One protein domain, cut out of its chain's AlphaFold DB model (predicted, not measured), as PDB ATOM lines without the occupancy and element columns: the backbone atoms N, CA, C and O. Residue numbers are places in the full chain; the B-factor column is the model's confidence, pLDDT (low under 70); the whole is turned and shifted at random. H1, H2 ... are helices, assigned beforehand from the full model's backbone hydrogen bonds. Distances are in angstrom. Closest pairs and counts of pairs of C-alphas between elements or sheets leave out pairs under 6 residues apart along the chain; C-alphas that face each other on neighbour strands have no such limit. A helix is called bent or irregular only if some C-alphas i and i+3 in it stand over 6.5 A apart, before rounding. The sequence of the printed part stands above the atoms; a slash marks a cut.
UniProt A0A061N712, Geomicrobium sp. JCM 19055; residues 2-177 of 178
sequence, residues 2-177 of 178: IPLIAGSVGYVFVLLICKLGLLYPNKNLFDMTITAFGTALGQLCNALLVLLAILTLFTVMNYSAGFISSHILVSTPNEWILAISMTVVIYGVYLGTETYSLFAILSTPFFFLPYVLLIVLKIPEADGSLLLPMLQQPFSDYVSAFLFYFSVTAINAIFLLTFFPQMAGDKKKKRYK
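This is residues 2 to 177 of the 178 residues of a protein of Geomicrobium sp. JCM 19055 (UniProt A0A061N712). The domain is a loose, open frame of helices: H1 and H7a lie side by side as a pair, long H3 passes crosswise near H7a, and H4 folds back from the far end of H3. From there H5 and short H6 form an arm that returns to the start of H7; residues 104 to 133 of this arm stick out free, and H5 stays apart from H1, H3 and H7a. The printed part has 176 residues with seven named helices, H1 to H7 in order, and no named strand: the class is all helix. The radius of gyration of the C-alphas is 20.1 A, loose, and the spans are 58 by 41 by 36 A.

H1, residues 2 to 23, begins at C-alpha 2 (30.777, -28.455, 7.899) and is 31.6 A long. H2 is residues 29 to 37. H3, residues 39 to 71, is 47.8 A long and ends at C-alpha 71 (15.528, -47.994, -3.405). H4 is residues 78 to 94, 24.6 A. H5, residues 97 to 122, 36.6 A, has a kink of 26 degrees near residue 106. H6 is residues 128 to 135. H7, residues 139 to 175, was assigned as one helix by its hydrogen bonds but is bent: C-alphas 162 and 165 are 6.9 A apart. Its arms, H7a, residues 139 to 162, 35.5 A, and H7b, residues 165 to 175, stand at a steep tilt of 45 degrees; H7b ends at C-alpha 175 (37.962, -57.202, 38.190).

H1 touches H7a at a shallow tilt of 28 degrees, the same way, the closest C-alphas being those of Val 14 and Ala 157, 5.5 A. H1 and H7b touch only at their ends, the closest C-alphas being those of Gly 21 and Pro 165, 5.1 A. H2 and H3 form a helical hairpin; their closest C-alphas are those of Ile 34 and Gly 42, 4.0 A. H3 is close to but not clearly touching H7a, with the C-alphas of Ala 53 and Phe 159 8.0 A apart. H3 touches H4 with residues 61 to 69 alone, at a steep tilt of 54 degrees, closest at the C-alphas of Ala 65 and Leu 82, 5.5 A. H4 and H5 touch only at the corner, and only just, with 3 pairs of C-alphas within 8 A, closest at Gly 92 and Tyr 100, 6.8 A. H6 touches no helix. Every O i to N i+4 pair is within hydrogen-bond range in H1, H3, H4 and H7b; the counts are 4 of 5 in H2, 19 of 22 in H5, 19 of 20 in H7a and 0 of 4 in H6, where 4 of 5 O i to N i+3 pairs are.

The C-alphas of Ser 129 and Lys 177, the two farthest apart, are 62.0 A apart. The printed part has no cut and no long link. Mean pLDDT of the printed part is 76.9; residues 21 to 29, 128 to 136 and 163 to 177 are among those under 70.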
ATOM      1  N   ILE A   2      31.587 -28.548   6.658       62.97
ATOM      2  CA  ILE A   2      30.777 -28.455   7.899       62.97
ATOM      3  C   ILE A   2      30.401 -29.806   8.535       62.97
ATOM      4  O   ILE A   2      30.606 -29.931   9.737       62.97
ATOM      5  N   PRO A   3      29.934 -30.839   7.803       62.41
ATOM      6  CA  PRO A   3      29.612 -32.123   8.435       62.41
ATOM      7  C   PRO A   3      30.841 -32.834   9.023       62.41
ATOM      8  O   PRO A   3      30.711 -33.523  10.028       62.41
ATOM      9  N   LEU A   4      32.047 -32.616   8.477       66.25
ATOM     10  CA  LEU A   4      33.288 -33.122   9.081       66.25
ATOM     11  C   LEU A   4      33.642 -32.369  10.369       66.25
ATOM     12  O   LEU A   4      34.011 -32.996  11.358       66.25
ATOM     13  N   ILE A   5      33.499 -31.040  10.380       70.88
ATOM     14  CA  ILE A   5      33.764 -30.218  11.571       70.88
ATOM     15  C   ILE A   5      32.741 -30.547  12.667       70.88
ATOM     16  O   ILE A   5      33.132 -30.869  13.788       70.88
ATOM     17  N   ALA A   6      31.448 -30.577  12.336       67.44
ATOM     18  CA  ALA A   6      30.379 -30.997  13.241       67.44
ATOM     19  C   ALA A   6      30.589 -32.426  13.756       67.44
ATOM     20  O   ALA A   6      30.461 -32.665  14.955       67.44
ATOM     21  N   GLY A   7      30.989 -33.353  12.881       69.50
ATOM     22  CA  GLY A   7      31.315 -34.727  13.256       69.50
ATOM     23  C   GLY A   7      32.499 -34.812  14.221       69.50
ATOM     24  O   GLY A   7      32.428 -35.535  15.210       69.50
ATOM     25  N   SER A   8      33.559 -34.032  13.997       75.12
ATOM     26  CA  SER A   8      34.725 -34.001  14.891       75.12
ATOM     27  C   SER A   8      34.388 -33.440  16.281       75.12
ATOM     28  O   SER A   8      34.766 -34.032  17.292       75.12
ATOM     29  N   VAL A   9      33.597 -32.364  16.352       77.81
ATOM     30  CA  VAL A   9      33.114 -31.793  17.622       77.81
ATOM     31  C   VAL A   9      32.150 -32.758  18.318       77.81
ATOM     32  O   VAL A   9      32.245 -32.970  19.528       77.81
ATOM     33  N   GLY A  10      31.269 -33.406  17.554       73.19
ATOM     34  CA  GLY A  10      30.380 -34.454  18.045       73.19
ATOM     35  C   GLY A  10      31.144 -35.654  18.611       73.19
ATOM     36  O   GLY A  10      30.784 -36.163  19.668       73.19
ATOM     37  N   TYR A  11      32.249 -36.060  17.984       76.88
ATOM     38  CA  TYR A  11      33.106 -37.135  18.484       76.88
ATOM     39  C   TYR A  11      33.749 -36.779  19.832       76.88
ATOM     40  O   TYR A  11      33.724 -37.581  20.766       76.88
ATOM     41  N   VAL A  12      34.256 -35.550  19.980       80.75
ATOM     42  CA  VAL A  12      34.772 -35.050  21.268       80.75
ATOM     43  C   VAL A  12      33.674 -35.049  22.337       80.75
ATOM     44  O   VAL A  12      33.920 -35.454  23.477       80.75
ATOM     45  N   PHE A  13      32.451 -34.660  21.969       78.25
ATOM     46  CA  PHE A  13      31.298 -34.697  22.867       78.25
ATOM     47  C   PHE A  13      30.963 -36.129  23.316       78.25
ATOM     48  O   PHE A  13      30.812 -36.377  24.512       78.25
ATOM     49  N   VAL A  14      30.950 -37.097  22.395       76.56
ATOM     50  CA  VAL A  14      30.756 -38.525  22.713       76.56
ATOM     51  C   VAL A  14      31.836 -39.030  23.676       76.56
ATOM     52  O   VAL A  14      31.523 -39.745  24.627       76.56
ATOM     53  N   LEU A  15      33.101 -38.638  23.493       77.75
ATOM     54  CA  LEU A  15      34.185 -39.028  24.403       77.75
ATOM     55  C   LEU A  15      34.008 -38.455  25.816       77.75
ATOM     56  O   LEU A  15      34.267 -39.160  26.795       77.75
ATOM     57  N   LEU A  16      33.565 -37.201  25.940       79.25
ATOM     58  CA  LEU A  16      33.249 -36.583  27.234       79.25
ATOM     59  C   LEU A  16      32.120 -37.330  27.944       79.25
ATOM     60  O   LEU A  16      32.241 -37.678  29.120       79.25
ATOM     61  N   ILE A  17      31.063 -37.637  27.202       73.81
ATOM     62  CA  ILE A  17      29.904 -38.406  27.649       73.81
ATOM     63  C   ILE A  17      30.327 -39.816  28.103       73.81
ATOM     64  O   ILE A  17      30.000 -40.227  29.215       73.81
ATOM     65  N   CYS A  18      31.166 -40.520  27.340       70.94
ATOM     66  CA  CYS A  18      31.735 -41.811  27.747       70.94
ATOM     67  C   CYS A  18      32.576 -41.717  29.030       70.94
ATOM     68  O   CYS A  18      32.460 -42.578  29.908       70.94
ATOM     69  N   LYS A  19      33.406 -40.674  29.182       74.31
ATOM     70  CA  LYS A  19      34.170 -40.443  30.423       74.31
ATOM     71  C   LYS A  19      33.251 -40.202  31.621       74.31
ATOM     72  O   LYS A  19      33.531 -40.718  32.702       74.31
ATOM     73  N   LEU A  20      32.145 -39.486  31.427       71.75
ATOM     74  CA  LEU A  20      31.147 -39.245  32.469       71.75
ATOM     75  C   LEU A  20      30.479 -40.555  32.925       71.75
ATOM     76  O   LEU A  20      30.360 -40.803  34.126       71.75
ATOM     77  N   GLY A  21      30.152 -41.446  31.983       65.06
ATOM     78  CA  GLY A  21      29.619 -42.782  32.281       65.06
ATOM     79  C   GLY A  21      30.596 -43.685  33.047       65.06
ATOM     80  O   GLY A  21      30.177 -44.490  33.876       65.06
ATOM     81  N   LEU A  22      31.907 -43.525  32.829       65.06
ATOM     82  CA  LEU A  22      32.951 -44.246  33.574       65.06
ATOM     83  C   LEU A  22      33.177 -43.705  34.996       65.06
ATOM     84  O   LEU A  22      33.621 -44.466  35.869       65.06
ATOM     85  N   LEU A  23      32.905 -42.412  35.214       67.25
ATOM     86  CA  LEU A  23      33.028 -41.733  36.509       67.25
ATOM     87  C   LEU A  23      31.861 -42.080  37.449       67.25
ATOM     88  O   LEU A  23      32.080 -42.236  38.650       67.25
ATOM     89  N   TYR A  24      30.659 -42.306  36.902       65.06
ATOM     90  CA  TYR A  24      29.457 -42.712  37.646       65.06
ATOM     91  C   TYR A  24      28.938 -44.111  37.238       65.06
ATOM     92  O   TYR A  24      27.806 -44.243  36.775       65.06
ATOM     93  N   PRO A  25      29.714 -45.193  37.456       56.72
ATOM     94  CA  PRO A  25      29.433 -46.531  36.920       56.72
ATOM     95  C   PRO A  25      28.213 -47.257  37.524       56.72
ATOM     96  O   PRO A  25      27.974 -48.407  37.178       56.72
ATOM     97  N   ASN A  26      27.461 -46.635  38.441       58.34
ATOM     98  CA  ASN A  26      26.309 -47.241  39.127       58.34
ATOM     99  C   ASN A  26      25.050 -46.356  39.137       58.34
ATOM    100  O   ASN A  26      24.087 -46.694  39.820       58.34
ATOM    101  N   LYS A  27      25.044 -45.220  38.428       61.34
ATOM    102  CA  LYS A  27      23.841 -44.388  38.287       61.34
ATOM    103  C   LYS A  27      23.343 -44.474  36.854       61.34
ATOM    104  O   LYS A  27      24.134 -44.326  35.924       61.34
ATOM    105  N   ASN A  28      22.050 -44.736  36.677       68.38
ATOM    106  CA  ASN A  28      21.425 -44.632  35.362       68.38
ATOM    107  C   ASN A  28      21.386 -43.147  34.955       68.38
ATOM    108  O   ASN A  28      21.425 -42.277  35.826       68.38
ATOM    109  N   LEU A  29      21.282 -42.826  33.664       69.25
ATOM    110  CA  LEU A  29      21.103 -41.436  33.211       69.25
ATOM    111  C   LEU A  29      19.989 -40.722  33.966       69.25
ATOM    112  O   LEU A  29      20.165 -39.583  34.380       69.25
ATOM    113  N   PHE A  30      18.887 -41.439  34.190       71.25
ATOM    114  CA  PHE A  30      17.728 -40.959  34.930       71.25
ATOM    115  C   PHE A  30      18.041 -40.620  36.397       71.25
ATOM    116  O   PHE A  30      17.418 -39.727  36.966       71.25
ATOM    117  N   ASP A  31      19.023 -41.288  37.011       71.00
ATOM    118  CA  ASP A  31      19.504 -40.965  38.359       71.00
ATOM    119  C   ASP A  31      20.537 -39.833  38.336       71.00
ATOM    120  O   ASP A  31      20.632 -39.052  39.288       71.00
ATOM    121  N   MET A  32      21.334 -39.734  37.264       72.69
ATOM    122  CA  MET A  32      22.302 -38.649  37.081       72.69
ATOM    123  C   MET A  32      21.590 -37.302  36.921       72.69
ATOM    124  O   MET A  32      21.981 -36.335  37.572       72.69
ATOM    125  N   THR A  33      20.515 -37.246  36.135       73.31
ATOM    126  CA  THR A  33      19.673 -36.048  35.971       73.31
ATOM    127  C   THR A  33      19.014 -35.626  37.281       73.31
ATOM    128  O   THR A  33      19.061 -34.447  37.626       73.31
ATOM    129  N   ILE A  34      18.479 -36.574  38.058       77.81
ATOM    130  CA  ILE A  34      17.916 -36.299  39.391       77.81
ATOM    131  C   ILE A  34      18.993 -35.798  40.363       77.81
ATOM    132  O   ILE A  34      18.743 -34.884  41.145       77.81
ATOM    133  N   THR A  35      20.205 -36.352  40.305       75.25
ATOM    134  CA  THR A  35      21.317 -35.907  41.163       75.25
ATOM    135  C   THR A  35      21.798 -34.500  40.789       75.25
ATOM    136  O   THR A  35      22.185 -33.742  41.673       75.25
ATOM    137  N   ALA A  36      21.776 -34.145  39.501       76.94
ATOM    138  CA  ALA A  36      22.250 -32.852  39.011       76.94
ATOM    139  C   ALA A  36      21.233 -31.711  39.205       76.94
ATOM    140  O   ALA A  36      21.630 -30.606  39.564       76.94
ATOM    141  N   PHE A  37      19.939 -31.970  38.981       72.69
ATOM    142  CA  PHE A  37      18.882 -30.945  38.984       72.69
ATOM    143  C   PHE A  37      17.913 -31.035  40.180       72.69
ATOM    144  O   PHE A  37      17.065 -30.160  40.348       72.69
ATOM    145  N   GLY A  38      18.022 -32.065  41.024       79.88
ATOM    146  CA  GLY A  38      17.093 -32.338  42.127       79.88
ATOM    147  C   GLY A  38      15.900 -33.212  41.712       79.88
ATOM    148  O   GLY A  38      15.713 -33.532  40.540       79.88
ATOM    149  N   THR A  39      15.067 -33.621  42.674       78.69
ATOM    150  CA  THR A  39      13.973 -34.589  42.447       78.69
ATOM    151  C   THR A  39      12.847 -34.052  41.562       78.69
ATOM    152  O   THR A  39      12.400 -34.768  40.673       78.69
ATOM    153  N   ALA A  40      12.424 -32.796  41.742       80.62
ATOM    154  CA  ALA A  40      11.329 -32.211  40.961       80.62
ATOM    155  C   ALA A  40      11.734 -31.904  39.506       80.62
ATOM    156  O   ALA A  40      11.108 -32.389  38.564       80.62
ATOM    157  N   LEU A  41      12.818 -31.142  39.309       81.06
ATOM    158  CA  LEU A  41      13.319 -30.819  37.966       81.06
ATOM    159  C   LEU A  41      13.898 -32.052  37.263       81.06
ATOM    160  O   LEU A  41      13.700 -32.217  36.064       81.06
ATOM    161  N   GLY A  42      14.541 -32.961  38.000       79.62
ATOM    162  CA  GLY A  42      15.064 -34.210  37.451       79.62
ATOM    163  C   GLY A  42      13.975 -35.140  36.914       79.62
ATOM    164  O   GLY A  42      14.153 -35.720  35.846       79.62
ATOM    165  N   GLN A  43      12.825 -35.246  37.591       81.69
ATOM    166  CA  GLN A  43      11.680 -36.012  37.079       81.69
ATOM    167  C   GLN A  43      11.106 -35.404  35.793       81.69
ATOM    168  O   GLN A  43      10.824 -36.143  34.847       81.69
ATOM    169  N   LEU A  44      10.998 -34.073  35.720       86.19
ATOM    170  CA  LEU A  44      10.564 -33.381  34.503       86.19
ATOM    171  C   LEU A  44      11.560 -33.609  33.356       86.19
ATOM    172  O   LEU A  44      11.156 -33.979  32.254       86.19
ATOM    173  N   CYS A  45      12.863 -33.474  33.615       84.12
ATOM    174  CA  CYS A  45      13.907 -33.778  32.636       84.12
ATOM    175  C   CYS A  45      13.845 -35.235  32.161       84.12
ATOM    176  O   CYS A  45      13.994 -35.489  30.970       84.12
ATOM    177  N   ASN A  46      13.575 -36.187  33.054       84.69
ATOM    178  CA  ASN A  46      13.425 -37.594  32.690       84.69
ATOM    179  C   ASN A  46      12.219 -37.826  31.775       84.69
ATOM    180  O   ASN A  46      12.344 -38.543  30.783       84.69
ATOM    181  N   ALA A  47      11.082 -37.184  32.054       86.62
ATOM    182  CA  ALA A  47       9.917 -37.242  31.175       86.62
ATOM    183  C   ALA A  47      10.226 -36.661  29.783       86.62
ATOM    184  O   ALA A  47       9.891 -37.276  28.769       86.62
ATOM    185  N   LEU A  48      10.931 -35.526  29.725       86.81
ATOM    186  CA  LEU A  48      11.380 -34.933  28.462       86.81
ATOM    187  C   LEU A  48      12.356 -35.841  27.704       86.81
ATOM    188  O   LEU A  48      12.244 -35.959  26.487       86.81
ATOM    189  N   LEU A  49      13.279 -36.515  28.396       85.25
ATOM    190  CA  LEU A  49      14.210 -37.466  27.779       85.25
ATOM    191  C   LEU A  49      13.482 -38.667  27.167       85.25
ATOM    192  O   LEU A  49      13.827 -39.087  26.064       85.25
ATOM    193  N   VAL A  50      12.460 -39.200  27.843       86.75
ATOM    194  CA  VAL A  50      11.625 -40.284  27.295       86.75
ATOM    195  C   VAL A  50      10.856 -39.805  26.065       86.75
ATOM    196  O   VAL A  50      10.845 -40.489  25.044       86.75
ATOM    197  N   LEU A  51      10.264 -38.610  26.119       88.06
ATOM    198  CA  LEU A  51       9.564 -38.026  24.974       88.06
ATOM    199  C   LEU A  51      10.511 -37.808  23.783       88.06
ATOM    200  O   LEU A  51      10.174 -38.146  22.649       88.06
ATOM    201  N   LEU A  52      11.726 -37.328  24.043       86.62
ATOM    202  CA  LEU A  52      12.769 -37.176  23.031       86.62
ATOM    203  C   LEU A  52      13.186 -38.525  22.426       86.62
ATOM    204  O   LEU A  52      13.421 -38.606  21.219       86.62
ATOM    205  N   ALA A  53      13.238 -39.589  23.232       85.31
ATOM    206  CA  ALA A  53      13.535 -40.943  22.761       85.31
ATOM    207  C   ALA A  53      12.476 -41.428  21.771       85.31
ATOM    208  O   ALA A  53      12.811 -41.940  20.704       85.31
ATOM    209  N   ILE A  54      11.202 -41.204  22.098       87.25
ATOM    210  CA  ILE A  54      10.066 -41.567  21.247       87.25
ATOM    211  C   ILE A  54      10.119 -40.787  19.925       87.25
ATOM    212  O   ILE A  54      10.012 -41.384  18.857       87.25
ATOM    213  N   LEU A  55      10.355 -39.473  19.965       88.50
ATOM    214  CA  LEU A  55      10.490 -38.661  18.747       88.50
ATOM    215  C   LEU A  55      11.663 -39.120  17.869       88.50
ATOM    216  O   LEU A  55      11.543 -39.194  16.642       88.50
ATOM    217  N   THR A  56      12.788 -39.466  18.495       86.38
ATOM    218  CA  THR A  56      13.969 -39.978  17.789       86.38
ATOM    219  C   THR A  56      13.671 -41.332  17.143       86.38
ATOM    220  O   THR A  56      14.019 -41.533  15.981       86.38
ATOM    221  N   LEU A  57      12.958 -42.224  17.840       86.88
ATOM    222  CA  LEU A  57      12.512 -43.516  17.309       86.88
ATOM    223  C   LEU A  57      11.682 -43.336  16.029       86.88
ATOM    224  O   LEU A  57      12.000 -43.947  15.009       86.88
ATOM    225  N   PHE A  58      10.663 -42.472  16.060       87.81
ATOM    226  CA  PHE A  58       9.831 -42.191  14.884       87.81
ATOM    227  C   PHE A  58      10.643 -41.620  13.724       87.81
ATOM    228  O   PHE A  58      10.460 -42.026  12.577       87.81
ATOM    229  N   THR A  59      11.569 -40.710  14.021       87.75
ATOM    230  CA  THR A  59      12.432 -40.088  13.014       87.75
ATOM    231  C   THR A  59      13.303 -41.135  12.317       87.75
ATOM    232  O   THR A  59      13.314 -41.215  11.090       87.75
ATOM    233  N   VAL A  60      13.986 -41.988  13.089       85.31
ATOM    234  CA  VAL A  60      14.841 -43.062  12.558       85.31
ATOM    235  C   VAL A  60      14.025 -44.067  11.747       85.31
ATOM    236  O   VAL A  60      14.435 -44.450  10.650       85.31
ATOM    237  N   MET A  61      12.846 -44.451  12.240       87.31
ATOM    238  CA  MET A  61      11.948 -45.344  11.515       87.31
ATOM    239  C   MET A  61      11.513 -44.756  10.173       87.31
ATOM    240  O   MET A  61      11.578 -45.454   9.163       87.31
ATOM    241  N   ASN A  62      11.131 -43.480  10.133       87.94
ATOM    242  CA  ASN A  62      10.697 -42.841   8.895       87.94
ATOM    243  C   ASN A  62      11.846 -42.731   7.877       87.94
ATOM    244  O   ASN A  62      11.658 -43.036   6.701       87.94
ATOM    245  N   TYR A  63      13.062 -42.402   8.326       84.94
ATOM    246  CA  TYR A  63      14.244 -42.437   7.458       84.94
ATOM    247  C   TYR A  63      14.513 -43.839   6.899       84.94
ATOM    248  O   TYR A  63      14.789 -43.983   5.707       84.94
ATOM    249  N   SER A  64      14.405 -44.875   7.735       85.06
ATOM    250  CA  SER A  64      14.624 -46.257   7.297       85.06
ATOM    251  C   SER A  64      13.558 -46.731   6.301       85.06
ATOM    252  O   SER A  64      13.895 -47.321   5.274       85.06
ATOM    253  N   ALA A  65      12.286 -46.402   6.547       86.12
ATOM    254  CA  ALA A  65      11.177 -46.738   5.662       86.12
ATOM    255  C   ALA A  65      11.295 -45.999   4.321       86.12
ATOM    256  O   ALA A  65      11.143 -46.613   3.265       86.12
ATOM    257  N   GLY A  66      11.686 -44.720   4.351       85.19
ATOM    258  CA  GLY A  66      11.941 -43.923   3.152       85.19
ATOM    259  C   GLY A  66      13.084 -44.471   2.294       85.19
ATOM    260  O   GLY A  66      12.981 -44.474   1.067       85.19
ATOM    261  N   PHE A  67      14.151 -45.000   2.903       83.25
ATOM    262  CA  PHE A  67      15.229 -45.668   2.165       83.25
ATOM    263  C   PHE A  67      14.739 -46.944   1.467       83.25
ATOM    264  O   PHE A  67      14.986 -47.135   0.275       83.25
ATOM    265  N   ILE A  68      13.989 -47.786   2.184       84.88
ATOM    266  CA  ILE A  68      13.421 -49.022   1.630       84.88
ATOM    267  C   ILE A  68      12.442 -48.697   0.499       84.88
ATOM    268  O   ILE A  68      12.520 -49.313  -0.560       84.88
ATOM    269  N   SER A  69      11.560 -47.716   0.691       86.00
ATOM    270  CA  SER A  69      10.600 -47.294  -0.330       86.00
ATOM    271  C   SER A  69      11.314 -46.743  -1.566       86.00
ATOM    272  O   SER A  69      11.033 -47.173  -2.672       86.00
ATOM    273  N   SER A  70      12.305 -45.867  -1.406       83.62
ATOM    274  CA  SER A  70      12.978 -45.232  -2.552       83.62
ATOM    275  C   SER A  70      13.886 -46.162  -3.363       83.62
ATOM    276  O   SER A  70      14.030 -45.943  -4.563       83.62
ATOM    277  N   HIS A  71      14.501 -47.175  -2.743       79.94
ATOM    278  CA  HIS A  71      15.528 -47.994  -3.405       79.94
ATOM    279  C   HIS A  71      15.153 -49.470  -3.587       79.94
ATOM    280  O   HIS A  71      15.753 -50.134  -4.430       79.94
ATOM    281  N   ILE A  72      14.199 -50.004  -2.817       81.31
ATOM    282  CA  ILE A  72      13.879 -51.443  -2.812       81.31
ATOM    283  C   ILE A  72      12.419 -51.681  -3.224       81.31
ATOM    284  O   ILE A  72      12.157 -52.447  -4.147       81.31
ATOM    285  N   LEU A  73      11.465 -51.021  -2.560       80.44
ATOM    286  CA  LEU A  73      10.018 -51.183  -2.758       80.44
ATOM    287  C   LEU A  73       9.377 -49.859  -3.213       80.44
ATOM    288  O   LEU A  73       8.542 -49.278  -2.521       80.44
ATOM    289  N   VAL A  74       9.752 -49.411  -4.414       76.56
ATOM    290  CA  VAL A  74       9.298 -48.137  -5.017       76.56
ATOM    291  C   VAL A  74       7.780 -48.067  -5.188       76.56
ATOM    292  O   VAL A  74       7.184 -47.002  -5.061       76.56
ATOM    293  N   SER A  75       7.137 -49.209  -5.428       76.06
ATOM    294  CA  SER A  75       5.695 -49.284  -5.684       76.06
ATOM    295  C   SER A  75       4.844 -49.475  -4.422       76.06
ATOM    296  O   SER A  75       3.618 -49.522  -4.519       76.06
ATOM    297  N   THR A  76       5.455 -49.637  -3.246       82.75
ATOM    298  CA  THR A  76       4.727 -49.919  -2.002       82.75
ATOM    299  C   THR A  76       4.517 -48.633  -1.199       82.75
ATOM    300  O   THR A  76       5.471 -47.875  -1.018       82.75
ATOM    301  N   PRO A  77       3.303 -48.370  -0.670       81.56
ATOM    302  CA  PRO A  77       3.073 -47.203   0.175       81.56
ATOM    303  C   PRO A  77       3.932 -47.248   1.445       81.56
ATOM    304  O   PRO A  77       4.041 -48.292   2.094       81.56
ATOM    305  N   ASN A  78       4.491 -46.096   1.826       80.81
ATOM    306  CA  ASN A  78       5.414 -45.956   2.959       80.81
ATOM    307  C   ASN A  78       4.832 -46.478   4.289       80.81
ATOM    308  O   ASN A  78       5.549 -47.075   5.086       80.81
ATOM    309  N   GLU A  79       3.519 -46.327   4.495       84.75
ATOM    310  CA  GLU A  79       2.805 -46.781   5.699       84.75
ATOM    311  C   GLU A  79       2.991 -48.284   5.979       84.75
ATOM    312  O   GLU A  79       3.213 -48.693   7.119       84.75
ATOM    313  N   TRP A  80       2.968 -49.124   4.939       85.69
ATOM    314  CA  TRP A  80       3.132 -50.574   5.090       85.69
ATOM    315  C   TRP A  80       4.564 -50.951   5.463       85.69
ATOM    316  O   TRP A  80       4.788 -51.819   6.307       85.69
ATOM    317  N   ILE A  81       5.539 -50.262   4.870       85.25
ATOM    318  CA  ILE A  81       6.960 -50.459   5.167       85.25
ATOM    319  C   ILE A  81       7.245 -50.048   6.614       85.25
ATOM    320  O   ILE A  81       7.957 -50.755   7.333       85.25
ATOM    321  N   LEU A  82       6.646 -48.943   7.065       88.25
ATOM    322  CA  LEU A  82       6.754 -48.475   8.439       88.25
ATOM    323  C   LEU A  82       6.184 -49.503   9.427       88.25
ATOM    324  O   LEU A  82       6.865 -49.841  10.394       88.25
ATOM    325  N   ALA A  83       4.993 -50.052   9.163       88.00
ATOM    326  CA  ALA A  83       4.352 -51.053  10.022       88.00
ATOM    327  C   ALA A  83       5.179 -52.348  10.149       88.00
ATOM    328  O   ALA A  83       5.371 -52.877  11.252       88.00
ATOM    329  N   ILE A  84       5.728 -52.835   9.032       88.44
ATOM    330  CA  ILE A  84       6.612 -54.010   9.024       88.44
ATOM    331  C   ILE A  84       7.892 -53.708   9.813       88.44
ATOM    332  O   ILE A  84       8.284 -54.495  10.675       88.44
ATOM    333  N   SER A  85       8.500 -52.539   9.589       86.50
ATOM    334  CA  SER A  85       9.708 -52.109  10.307       86.50
ATOM    335  C   SER A  85       9.467 -52.016  11.818       86.50
ATOM    336  O   SER A  85      10.297 -52.460  12.609       86.50
ATOM    337  N   MET A  86       8.296 -51.520  12.230       88.44
ATOM    338  CA  MET A  86       7.868 -51.445  13.633       88.44
ATOM    339  C   MET A  86       7.802 -52.837  14.275       88.44
ATOM    340  O   MET A  86       8.302 -53.043  15.380       88.44
ATOM    341  N   THR A  87       7.246 -53.810  13.552       88.62
ATOM    342  CA  THR A  87       7.129 -55.201  14.016       88.62
ATOM    343  C   THR A  87       8.504 -55.834  14.244       88.62
ATOM    344  O   THR A  87       8.728 -56.484  15.266       88.62
ATOM    345  N   VAL A  88       9.456 -55.586  13.338       87.06
ATOM    346  CA  VAL A  88      10.842 -56.065  13.469       87.06
ATOM    347  C   VAL A  88      11.527 -55.458  14.695       87.06
ATOM    348  O   VAL A  88      12.196 -56.177  15.437       87.06
ATOM    349  N   VAL A  89      11.332 -54.160  14.953       85.81
ATOM    350  CA  VAL A  89      11.897 -53.488  16.136       85.81
ATOM    351  C   VAL A  89      11.331 -54.081  17.430       85.81
ATOM    352  O   VAL A  89      12.101 -54.391  18.337       85.81
ATOM    353  N   ILE A  90      10.014 -54.301  17.509       88.31
ATOM    354  CA  ILE A  90       9.371 -54.920  18.682       88.31
ATOM    355  C   ILE A  90       9.945 -56.321  18.935       88.31
ATOM    356  O   ILE A  90      10.289 -56.656  20.071       88.31
ATOM    357  N   TYR A  91      10.105 -57.121  17.880       87.31
ATOM    358  CA  TYR A  91      10.684 -58.459  17.988       87.31
ATOM    359  C   TYR A  91      12.161 -58.424  18.416       87.31
ATOM    360  O   TYR A  91      12.588 -59.223  19.250       87.31
ATOM    361  N   GLY A  92      12.932 -57.452  17.921       82.62
ATOM    362  CA  GLY A  92      14.320 -57.233  18.330       82.62
ATOM    363  C   GLY A  92      14.463 -56.878  19.812       82.62
ATOM    364  O   GLY A  92      15.377 -57.365  20.471       82.62
ATOM    365  N   VAL A  93      13.535 -56.086  20.361       82.56
ATOM    366  CA  VAL A  93      13.498 -55.782  21.803       82.56
ATOM    367  C   VAL A  93      13.118 -57.021  22.621       82.56
ATOM    368  O   VAL A  93      13.698 -57.241  23.684       82.56
ATOM    369  N   TYR A  94      12.198 -57.854  22.122       85.62
ATOM    370  CA  TYR A  94      11.783 -59.094  22.790       85.62
ATOM    371  C   TYR A  94      12.928 -60.111  22.940       85.62
ATOM    372  O   TYR A  94      13.045 -60.760  23.976       85.62
ATOM    373  N   LEU A  95      13.801 -60.215  21.933       83.94
ATOM    374  CA  LEU A  95      14.981 -61.092  21.941       83.94
ATOM    375  C   LEU A  95      16.084 -60.645  22.923       83.94
ATOM    376  O   LEU A  95      16.975 -61.426  23.255       83.94
ATOM    377  N   GLY A  96      16.013 -59.409  23.424       82.94
ATOM    378  CA  GLY A  96      16.922 -58.881  24.435       82.94
ATOM    379  C   GLY A  96      18.211 -58.262  23.882       82.94
ATOM    380  O   GLY A  96      18.443 -58.128  22.679       82.94
ATOM    381  N   THR A  97      19.079 -57.833  24.801       75.44
ATOM    382  CA  THR A  97      20.267 -57.022  24.482       75.44
ATOM    383  C   THR A  97      21.386 -57.804  23.793       75.44
ATOM    384  O   THR A  97      22.195 -57.212  23.080       75.44
ATOM    385  N   GLU A  98      21.453 -59.121  23.999       79.56
ATOM    386  CA  GLU A  98      22.485 -59.975  23.403       79.56
ATOM    387  C   GLU A  98      22.321 -60.045  21.882       79.56
ATOM    388  O   GLU A  98      23.256 -59.726  21.142       79.56
ATOM    389  N   THR A  99      21.105 -60.332  21.413       81.00
ATOM    390  CA  THR A  99      20.782 -60.362  19.983       81.00
ATOM    391  C   THR A  99      21.006 -59.005  19.325       81.00
ATOM    392  O   THR A  99      21.557 -58.944  18.228       81.00
ATOM    393  N   TYR A 100      20.674 -57.909  20.014       79.31
ATOM    394  CA  TYR A 100      20.940 -56.558  19.518       79.31
ATOM    395  C   TYR A 100      22.440 -56.293  19.317       79.31
ATOM    396  O   TYR A 100      22.839 -55.738  18.295       79.31
ATOM    397  N   SER A 101      23.287 -56.720  20.260       78.62
ATOM    398  CA  SER A 101      24.738 -56.520  20.159       78.62
ATOM    399  C   SER A 101      25.365 -57.306  19.004       78.62
ATOM    400  O   SER A 101      26.182 -56.763  18.259       78.62
ATOM    401  N   LEU A 102      24.928 -58.552  18.797       84.38
ATOM    402  CA  LEU A 102      25.388 -59.373  17.681       84.38
ATOM    403  C   LEU A 102      24.893 -58.808  16.345       84.38
ATOM    404  O   LEU A 102      25.662 -58.725  15.387       84.38
ATOM    405  N   PHE A 103      23.640 -58.354  16.298       85.81
ATOM    406  CA  PHE A 103      23.086 -57.673  15.133       85.81
ATOM    407  C   PHE A 103      23.846 -56.382  14.812       85.81
ATOM    408  O   PHE A 103      24.139 -56.128  13.648       85.81
ATOM    409  N   ALA A 104      24.230 -55.585  15.811       83.62
ATOM    410  CA  ALA A 104      25.036 -54.383  15.603       83.62
ATOM    411  C   ALA A 104      26.411 -54.721  15.003       83.62
ATOM    412  O   ALA A 104      26.837 -54.084  14.040       83.62
ATOM    413  N   ILE A 105      27.080 -55.761  15.511       86.88
ATOM    414  CA  ILE A 105      28.374 -56.215  14.978       86.88
ATOM    415  C   ILE A 105      28.229 -56.730  13.541       86.88
ATOM    416  O   ILE A 105      29.071 -56.416  12.706       86.88
ATOM    417  N   LEU A 106      27.163 -57.476  13.237       89.25
ATOM    418  CA  LEU A 106      26.915 -58.031  11.903       89.25
ATOM    419  C   LEU A 106      26.472 -56.965  10.887       89.25
ATOM    420  O   LEU A 106      26.891 -56.991   9.732       89.25
ATOM    421  N   SER A 107      25.637 -56.016  11.308       86.19
ATOM    422  CA  SER A 107      25.118 -54.945  10.450       86.19
ATOM    423  C   SER A 107      26.157 -53.860  10.169       86.19
ATOM    424  O   SER A 107      26.146 -53.279   9.087       86.19
ATOM    425  N   THR A 108      27.098 -53.617  11.086       86.31
ATOM    426  CA  THR A 108      28.166 -52.622  10.904       86.31
ATOM    427  C   THR A 108      28.939 -52.800   9.588       86.31
ATOM    428  O   THR A 108      28.956 -51.852   8.802       86.31
ATOM    429  N   PRO A 109      29.550 -53.961   9.269       88.12
ATOM    430  CA  PRO A 109      30.252 -54.140   7.997       88.12
ATOM    431  C   PRO A 109      29.298 -54.067   6.803       88.12
ATOM    432  O   PRO A 109      29.677 -53.537   5.762       88.12
ATOM    433  N   PHE A 110      28.057 -54.536   6.962       86.50
ATOM    434  CA  PHE A 110      27.048 -54.502   5.907       86.50
ATOM    435  C   PHE A 110      26.663 -53.077   5.499       86.50
ATOM    436  O   PHE A 110      26.462 -52.835   4.317       86.50
ATOM    437  N   PHE A 111      26.596 -52.126   6.435       83.81
ATOM    438  CA  PHE A 111      26.321 -50.721   6.114       83.81
ATOM    439  C   PHE A 111      27.588 -49.927   5.781       83.81
ATOM    440  O   PHE A 111      27.560 -49.054   4.913       83.81
ATOM    441  N   PHE A 112      28.712 -50.229   6.432       87.50
ATOM    442  CA  PHE A 112      29.954 -49.479   6.244       87.50
ATOM    443  C   PHE A 112      30.615 -49.767   4.890       87.50
ATOM    444  O   PHE A 112      31.083 -48.844   4.226       87.50
ATOM    445  N   LEU A 113      30.620 -51.026   4.446       90.12
ATOM    446  CA  LEU A 113      31.231 -51.425   3.176       90.12
ATOM    447  C   LEU A 113      30.598 -50.727   1.953       90.12
ATOM    448  O   LEU A 113      31.340 -50.074   1.215       90.12
ATOM    449  N   PRO A 114      29.270 -50.783   1.723       87.50
ATOM    450  CA  PRO A 114      28.649 -50.078   0.606       87.50
ATOM    451  C   PRO A 114      28.743 -48.561   0.759       87.50
ATOM    452  O   PRO A 114      28.855 -47.872  -0.249       87.50
ATOM    453  N   TYR A 115      28.759 -48.025   1.985       83.94
ATOM    454  CA  TYR A 115      28.969 -46.593   2.207       83.94
ATOM    455  C   TYR A 115      30.345 -46.131   1.707       83.94
ATOM    456  O   TYR A 115      30.435 -45.169   0.943       83.94
ATOM    457  N   VAL A 116      31.413 -46.847   2.071       89.06
ATOM    458  CA  VAL A 116      32.769 -46.560   1.576       89.06
ATOM    459  C   VAL A 116      32.843 -46.747   0.062       89.06
ATOM    460  O   VAL A 116      33.404 -45.902  -0.632       89.06
ATOM    461  N   LEU A 117      32.238 -47.816  -0.460       90.44
ATOM    462  CA  LEU A 117      32.213 -48.100  -1.891       90.44
ATOM    463  C   LEU A 117      31.523 -46.972  -2.676       90.44
ATOM    464  O   LEU A 117      32.067 -46.497  -3.669       90.44
ATOM    465  N   LEU A 118      30.374 -46.488  -2.196       87.31
ATOM    466  CA  LEU A 118      29.662 -45.359  -2.795       87.31
ATOM    467  C   LEU A 118      30.517 -44.095  -2.826       87.31
ATOM    468  O   LEU A 118      30.550 -43.426  -3.854       87.31
ATOM    469  N   ILE A 119      31.228 -43.780  -1.740       85.94
ATOM    470  CA  ILE A 119      32.138 -42.628  -1.713       85.94
ATOM    471  C   ILE A 119      33.224 -42.797  -2.779       85.94
ATOM    472  O   ILE A 119      33.429 -41.890  -3.582       85.94
ATOM    473  N   VAL A 120      33.883 -43.957  -2.831       89.06
ATOM    474  CA  VAL A 120      34.977 -44.214  -3.781       89.06
ATOM    475  C   VAL A 120      34.502 -44.130  -5.232       89.06
ATOM    476  O   VAL A 120      35.178 -43.505  -6.046       89.06
ATOM    477  N   LEU A 121      33.331 -44.690  -5.558       87.88
ATOM    478  CA  LEU A 121      32.767 -44.599  -6.910       87.88
ATOM    479  C   LEU A 121      32.287 -43.189  -7.267       87.88
ATOM    480  O   LEU A 121      32.319 -42.828  -8.439       87.88
ATOM    481  N   LYS A 122      31.840 -42.389  -6.291       83.00
ATOM    482  CA  LYS A 122      31.316 -41.038  -6.542       83.00
ATOM    483  C   LYS A 122      32.381 -39.948  -6.583       83.00
ATOM    484  O   LYS A 122      32.117 -38.900  -7.159       83.00
ATOM    485  N   ILE A 123      33.577 -40.180  -6.040       81.31
ATOM    486  CA  ILE A 123      34.717 -39.255  -6.154       81.31
ATOM    487  C   ILE A 123      35.058 -38.882  -7.613       81.31
ATOM    488  O   ILE A 123      35.189 -37.690  -7.872       81.31
ATOM    489  N   PRO A 124      35.197 -39.818  -8.576       79.19
ATOM    490  CA  PRO A 124      35.547 -39.462  -9.956       79.19
ATOM    491  C   PRO A 124      34.438 -38.706 -10.704       79.19
ATOM    492  O   PRO A 124      34.733 -37.975 -11.643       79.19
ATOM    493  N   GLU A 125      33.179 -38.858 -10.291       73.38
ATOM    494  CA  GLU A 125      32.025 -38.138 -10.853       73.38
ATOM    495  C   GLU A 125      31.779 -36.783 -10.166       73.38
ATOM    496  O   GLU A 125      30.924 -36.009 -10.600       73.38
ATOM    497  N   ALA A 126      32.490 -36.494  -9.072       71.75
ATOM    498  CA  ALA A 126      32.305 -35.275  -8.307       71.75
ATOM    499  C   ALA A 126      32.925 -34.085  -9.049       71.75
ATOM    500  O   ALA A 126      34.136 -33.864  -9.018       71.75
ATOM    501  N   ASP A 127      32.079 -33.284  -9.694       73.62
ATOM    502  CA  ASP A 127      32.495 -32.003 -10.255       73.62
ATOM    503  C   ASP A 127      32.839 -31.034  -9.111       73.62
ATOM    504  O   ASP A 127      31.973 -30.555  -8.370       73.62
ATOM    505  N   GLY A 128      34.135 -30.747  -8.958       66.00
ATOM    506  CA  GLY A 128      34.656 -29.819  -7.952       66.00
ATOM    507  C   GLY A 128      34.080 -28.404  -8.072       66.00
ATOM    508  O   GLY A 128      34.115 -27.647  -7.099       66.00
ATOM    509  N   SER A 129      33.482 -28.061  -9.214       66.69
ATOM    510  CA  SER A 129      32.804 -26.782  -9.433       66.69
ATOM    511  C   SER A 129      31.522 -26.649  -8.601       66.69
ATOM    512  O   SER A 129      31.179 -25.546  -8.176       66.69
ATOM    513  N   LEU A 130      30.845 -27.760  -8.275       65.25
ATOM    514  CA  LEU A 130      29.683 -27.764  -7.370       65.25
ATOM    515  C   LEU A 130      30.063 -27.613  -5.887       65.25
ATOM    516  O   LEU A 130      29.184 -27.397  -5.051       65.25
ATOM    517  N   LEU A 131      31.354 -27.663  -5.538       64.00
ATOM    518  CA  LEU A 131      31.823 -27.368  -4.178       64.00
ATOM    519  C   LEU A 131      31.966 -25.855  -3.920       64.00
ATOM    520  O   LEU A 131      31.924 -25.432  -2.766       64.00
ATOM    521  N   LEU A 132      32.088 -25.027  -4.967       61.16
ATOM    522  CA  LEU A 132      32.185 -23.558  -4.882       61.16
ATOM    523  C   LEU A 132      30.989 -22.863  -4.193       61.16
ATOM    524  O   LEU A 132      31.238 -22.003  -3.342       61.16
ATOM    525  N   PRO A 133      29.708 -23.209  -4.461       63.66
ATOM    526  CA  PRO A 133      28.572 -22.584  -3.776       63.66
ATOM    527  C   PRO A 133      28.541 -22.859  -2.263       63.66
ATOM    528  O   PRO A 133      27.886 -22.126  -1.526       63.66
ATOM    529  N   MET A 134      29.310 -23.836  -1.762       63.44
ATOM    530  CA  MET A 134      29.442 -24.077  -0.320       63.44
ATOM    531  C   MET A 134      30.183 -22.963   0.426       63.44
ATOM    532  O   MET A 134      30.163 -22.985   1.653       63.44
ATOM    533  N   LEU A 135      30.846 -22.022  -0.252       61.91
ATOM    534  CA  LEU A 135      31.462 -20.834   0.365       61.91
ATOM    535  C   LEU A 135      30.624 -19.558   0.192       61.91
ATOM    536  O   LEU A 135      30.975 -18.528   0.761       61.91
ATOM    537  N   GLN A 136      29.549 -19.616  -0.599       69.94
ATOM    538  CA  GLN A 136      28.737 -18.449  -0.958       69.94
ATOM    539  C   GLN A 136      27.426 -18.343  -0.167       69.94
ATOM    540  O   GLN A 136      26.696 -17.367  -0.336       69.94
ATOM    541  N   GLN A 137      27.105 -19.317   0.690       72.44
ATOM    542  CA  GLN A 137      25.928 -19.223   1.552       72.44
ATOM    543  C   GLN A 137      26.154 -18.224   2.702       72.44
ATOM    544  O   GLN A 137      27.293 -17.896   3.043       72.44
ATOM    545  N   PRO A 138      25.086 -17.685   3.310       77.88
ATOM    546  CA  PRO A 138      25.213 -16.827   4.480       77.88
ATOM    547  C   PRO A 138      25.668 -17.625   5.712       77.88
ATOM    548  O   PRO A 138      25.225 -18.749   5.933       77.88
ATOM    549  N   PHE A 139      26.495 -17.011   6.574       75.19
ATOM    550  CA  PHE A 139      27.027 -17.628   7.806       75.19
ATOM    551  C   PHE A 139      25.940 -18.294   8.683       75.19
ATOM    552  O   PHE A 139      26.172 -19.336   9.294       75.19
ATOM    553  N   SER A 140      24.731 -17.721   8.692       79.31
ATOM    554  CA  SER A 140      23.560 -18.232   9.419       79.31
ATOM    555  C   SER A 140      23.174 -19.665   9.030       79.31
ATOM    556  O   SER A 140      22.872 -20.474   9.908       79.31
ATOM    557  N   ASP A 141      23.231 -20.004   7.740       80.06
ATOM    558  CA  ASP A 141      22.843 -21.333   7.247       80.06
ATOM    559  C   ASP A 141      23.858 -22.405   7.663       80.06
ATOM    560  O   ASP A 141      23.512 -23.560   7.913       80.06
ATOM    561  N   TYR A 142      25.123 -22.018   7.829       78.38
ATOM    562  CA  TYR A 142      26.148 -22.924   8.338       78.38
ATOM    563  C   TYR A 142      25.968 -23.220   9.823       78.38
ATOM    564  O   TYR A 142      26.162 -24.361  10.246       78.38
ATOM    565  N   VAL A 143      25.599 -22.210  10.617       79.94
ATOM    566  CA  VAL A 143      25.355 -22.384  12.054       79.94
ATOM    567  C   VAL A 143      24.113 -23.240  12.282       79.94
ATOM    568  O   VAL A 143      24.156 -24.146  13.113       79.94
ATOM    569  N   SER A 144      23.033 -23.014  11.529       81.88
ATOM    570  CA  SER A 144      21.816 -23.826  11.644       81.88
ATOM    571  C   SER A 144      22.074 -25.288  11.259       81.88
ATOM    572  O   SER A 144      21.700 -26.191  12.012       81.88
ATOM    573  N   ALA A 145      22.807 -25.533  10.168       79.38
ATOM    574  CA  ALA A 145      23.208 -26.879   9.765       79.38
ATOM    575  C   ALA A 145      24.115 -27.553  10.810       79.38
ATOM    576  O   ALA A 145      23.912 -28.720  11.151       79.38
ATOM    577  N   PHE A 146      25.091 -26.822  11.358       81.38
ATOM    578  CA  PHE A 146      25.962 -27.327  12.420       81.38
ATOM    579  C   PHE A 146      25.165 -27.706  13.673       81.38
ATOM    580  O   PHE A 146      25.337 -28.807  14.193       81.38
ATOM    581  N   LEU A 147      24.273 -26.826  14.137       80.62
ATOM    582  CA  LEU A 147      23.437 -27.066  15.314       80.62
ATOM    583  C   LEU A 147      22.521 -28.274  15.120       80.62
ATOM    584  O   LEU A 147      22.386 -29.083  16.038       80.62
ATOM    585  N   PHE A 148      21.946 -28.432  13.928       81.56
ATOM    586  CA  PHE A 148      21.117 -29.586  13.600       81.56
ATOM    587  C   PHE A 148      21.915 -30.897  13.696       81.56
ATOM    588  O   PHE A 148      21.538 -31.803  14.442       81.56
ATOM    589  N   TYR A 149      23.070 -30.981  13.026       78.06
ATOM    590  CA  TYR A 149      23.928 -32.174  13.064       78.06
ATOM    591  C   TYR A 149      24.501 -32.464  14.456       78.06
ATOM    592  O   TYR A 149      24.592 -33.627  14.870       78.06
ATOM    593  N   PHE A 150      24.874 -31.418  15.192       78.44
ATOM    594  CA  PHE A 150      25.362 -31.549  16.557       78.44
ATOM    595  C   PHE A 150      24.262 -32.071  17.485       78.44
ATOM    596  O   PHE A 150      24.520 -32.991  18.256       78.44
ATOM    597  N   SER A 151      23.033 -31.558  17.367       80.38
ATOM    598  CA  SER A 151      21.887 -32.010  18.162       80.38
ATOM    599  C   SER A 151      21.610 -33.500  17.953       80.38
ATOM    600  O   SER A 151      21.566 -34.253  18.925       80.38
ATOM    601  N   VAL A 152      21.548 -33.961  16.700       77.31
ATOM    602  CA  VAL A 152      21.324 -35.384  16.384       77.31
ATOM    603  C   VAL A 152      22.432 -36.270  16.968       77.31
ATOM    604  O   VAL A 152      22.161 -37.335  17.530       77.31
ATOM    605  N   THR A 153      23.685 -35.824  16.886       78.19
ATOM    606  CA  THR A 153      24.828 -36.570  17.433       78.19
ATOM    607  C   THR A 153      24.807 -36.595  18.963       78.19
ATOM    608  O   THR A 153      25.007 -37.647  19.570       78.19
ATOM    609  N   ALA A 154      24.522 -35.455  19.598       77.31
ATOM    610  CA  ALA A 154      24.451 -35.321  21.047       77.31
ATOM    611  C   ALA A 154      23.324 -36.170  21.646       77.31
ATOM    612  O   ALA A 154      23.541 -36.833  22.658       77.31
ATOM    613  N   ILE A 155      22.153 -36.216  21.005       78.94
ATOM    614  CA  ILE A 155      21.013 -37.030  21.450       78.94
ATOM    615  C   ILE A 155      21.373 -38.519  21.446       78.94
ATOM    616  O   ILE A 155      21.172 -39.205  22.449       78.94
ATOM    617  N   ASN A 156      21.973 -39.017  20.362       78.25
ATOM    618  CA  ASN A 156      22.434 -40.407  20.292       78.25
ATOM    619  C   ASN A 156      23.506 -40.716  21.352       78.25
ATOM    620  O   ASN A 156      23.469 -41.771  21.986       78.25
ATOM    621  N   ALA A 157      24.430 -39.781  21.591       74.44
ATOM    622  CA  ALA A 157      25.444 -39.908  22.636       74.44
ATOM    623  C   ALA A 157      24.823 -39.969  24.043       74.44
ATOM    624  O   ALA A 157      25.258 -40.758  24.881       74.44
ATOM    625  N   ILE A 158      23.782 -39.172  24.299       75.69
ATOM    626  CA  ILE A 158      23.027 -39.230  25.551       75.69
ATOM    627  C   ILE A 158      22.362 -40.599  25.673       75.69
ATOM    628  O   ILE A 158      22.544 -41.241  26.693       75.69
ATOM    629  N   PHE A 159      21.690 -41.131  24.650       76.12
ATOM    630  CA  PHE A 159      21.091 -42.468  24.764       76.12
ATOM    631  C   PHE A 159      22.117 -43.584  24.994       76.12
ATOM    632  O   PHE A 159      21.832 -44.515  25.754       76.12
ATOM    633  N   LEU A 160      23.329 -43.460  24.445       74.25
ATOM    634  CA  LEU A 160      24.433 -44.389  24.705       74.25
ATOM    635  C   LEU A 160      24.760 -44.495  26.205       74.25
ATOM    636  O   LEU A 160      25.005 -45.595  26.704       74.25
ATOM    637  N   LEU A 161      24.693 -43.386  26.950       70.50
ATOM    638  CA  LEU A 161      24.882 -43.370  28.406       70.50
ATOM    639  C   LEU A 161      23.788 -44.119  29.185       70.50
ATOM    640  O   LEU A 161      23.964 -44.351  30.375       70.50
ATOM    641  N   THR A 162      22.678 -44.523  28.565       71.00
ATOM    642  CA  THR A 162      21.678 -45.375  29.236       71.00
ATOM    643  C   THR A 162      22.204 -46.803  29.364       71.00
ATOM    644  O   THR A 162      22.037 -47.453  30.394       71.00
ATOM    645  N   PHE A 163      22.884 -47.284  28.319       66.62
ATOM    646  CA  PHE A 163      23.358 -48.664  28.205       66.62
ATOM    647  C   PHE A 163      24.810 -48.829  28.683       66.62
ATOM    648  O   PHE A 163      25.163 -49.825  29.318       66.62
ATOM    649  N   PHE A 164      25.664 -47.838  28.417       64.06
ATOM    650  CA  PHE A 164      27.105 -47.900  28.665       64.06
ATOM    651  C   PHE A 164      27.541 -48.027  30.145       64.06
ATOM    652  O   PHE A 164      28.396 -48.874  30.427       64.06
ATOM    653  N   PRO A 165      27.003 -47.264  31.121       59.25
ATOM    654  CA  PRO A 165      27.456 -47.346  32.512       59.25
ATOM    655  C   PRO A 165      27.107 -48.694  33.150       59.25
ATOM    656  O   PRO A 165      27.895 -49.199  33.946       59.25
ATOM    657  N   GLN A 166      26.003 -49.330  32.743       59.69
ATOM    658  CA  GLN A 166      25.620 -50.663  33.223       59.69
ATOM    659  C   GLN A 166      26.648 -51.730  32.804       59.69
ATOM    660  O   GLN A 166      27.038 -52.576  33.608       59.69
ATOM    661  N   MET A 167      27.167 -51.638  31.576       57.41
ATOM    662  CA  MET A 167      28.218 -52.534  31.076       57.41
ATOM    663  C   MET A 167      29.596 -52.234  31.693       57.41
ATOM    664  O   MET A 167      30.382 -53.149  31.959       57.41
ATOM    665  N   ALA A 168      29.913 -50.959  31.942       56.09
ATOM    666  CA  ALA A 168      31.173 -50.554  32.567       56.09
ATOM    667  C   ALA A 168      31.241 -50.903  34.068       56.09
ATOM    668  O   ALA A 168      32.307 -51.284  34.567       56.09
ATOM    669  N   GLY A 169      30.111 -50.818  34.779       54.53
ATOM    670  CA  GLY A 169      29.974 -51.240  36.173       54.53
ATOM    671  C   GLY A 169      30.228 -52.738  36.369       54.53
ATOM    672  O   GLY A 169      30.942 -53.120  37.302       54.53
ATOM    673  N   ASP A 170      29.750 -53.584  35.448       53.75
ATOM    674  CA  ASP A 170      29.956 -55.040  35.511       53.75
ATOM    675  C   ASP A 170      31.429 -55.437  35.279       53.75
ATOM    676  O   ASP A 170      31.973 -56.304  35.970       53.75
ATOM    677  N   LYS A 171      32.144 -54.722  34.394       52.56
ATOM    678  CA  LYS A 171      33.596 -54.915  34.193       52.56
ATOM    679  C   LYS A 171      34.424 -54.545  35.430       52.56
ATOM    680  O   LYS A 171      35.389 -55.246  35.741       52.56
ATOM    681  N   LYS A 172      34.061 -53.482  36.163       48.22
ATOM    682  CA  LYS A 172      34.732 -53.122  37.432       48.22
ATOM    683  C   LYS A 172      34.422 -54.124  38.553       48.22
ATOM    684  O   LYS A 172      35.330 -54.459  39.308       48.22
ATOM    685  N   LYS A 173      33.195 -54.656  38.634       44.81
ATOM    686  CA  LYS A 173      32.826 -55.697  39.617       44.81
ATOM    687  C   LYS A 173      33.532 -57.035  39.375       44.81
ATOM    688  O   LYS A 173      33.976 -57.654  40.337       44.81
ATOM    689  N   LYS A 174      33.686 -57.465  38.117       42.66
ATOM    690  CA  LYS A 174      34.421 -58.701  37.775       42.66
ATOM    691  C   LYS A 174      35.923 -58.605  38.057       42.66
ATOM    692  O   LYS A 174      36.513 -59.591  38.477       42.66
ATOM    693  N   ARG A 175      36.529 -57.422  37.913       40.38
ATOM    694  CA  ARG A 175      37.962 -57.202  38.190       40.38
ATOM    695  C   ARG A 175      38.322 -57.162  39.685       40.38
ATOM    696  O   ARG A 175      39.494 -57.250  40.006       40.38
ATOM    697  N   TYR A 176      37.340 -57.031  40.580       44.66
ATOM    698  CA  TYR A 176      37.540 -57.080  42.039       44.66
ATOM    699  C   TYR A 176      37.263 -58.476  42.638       44.66
ATOM    700  O   TYR A 176      37.445 -58.689  43.831       44.66
ATOM    701  N   LYS A 177      36.781 -59.427  41.825       41.56
ATOM    702  CA  LYS A 177      36.506 -60.817  42.229       41.56
ATOM    703  C   LYS A 177      37.484 -61.841  41.629       41.56
ATOM    704  O   LYS A 177      37.268 -63.036  41.812       41.56
TER     705      LYS A 177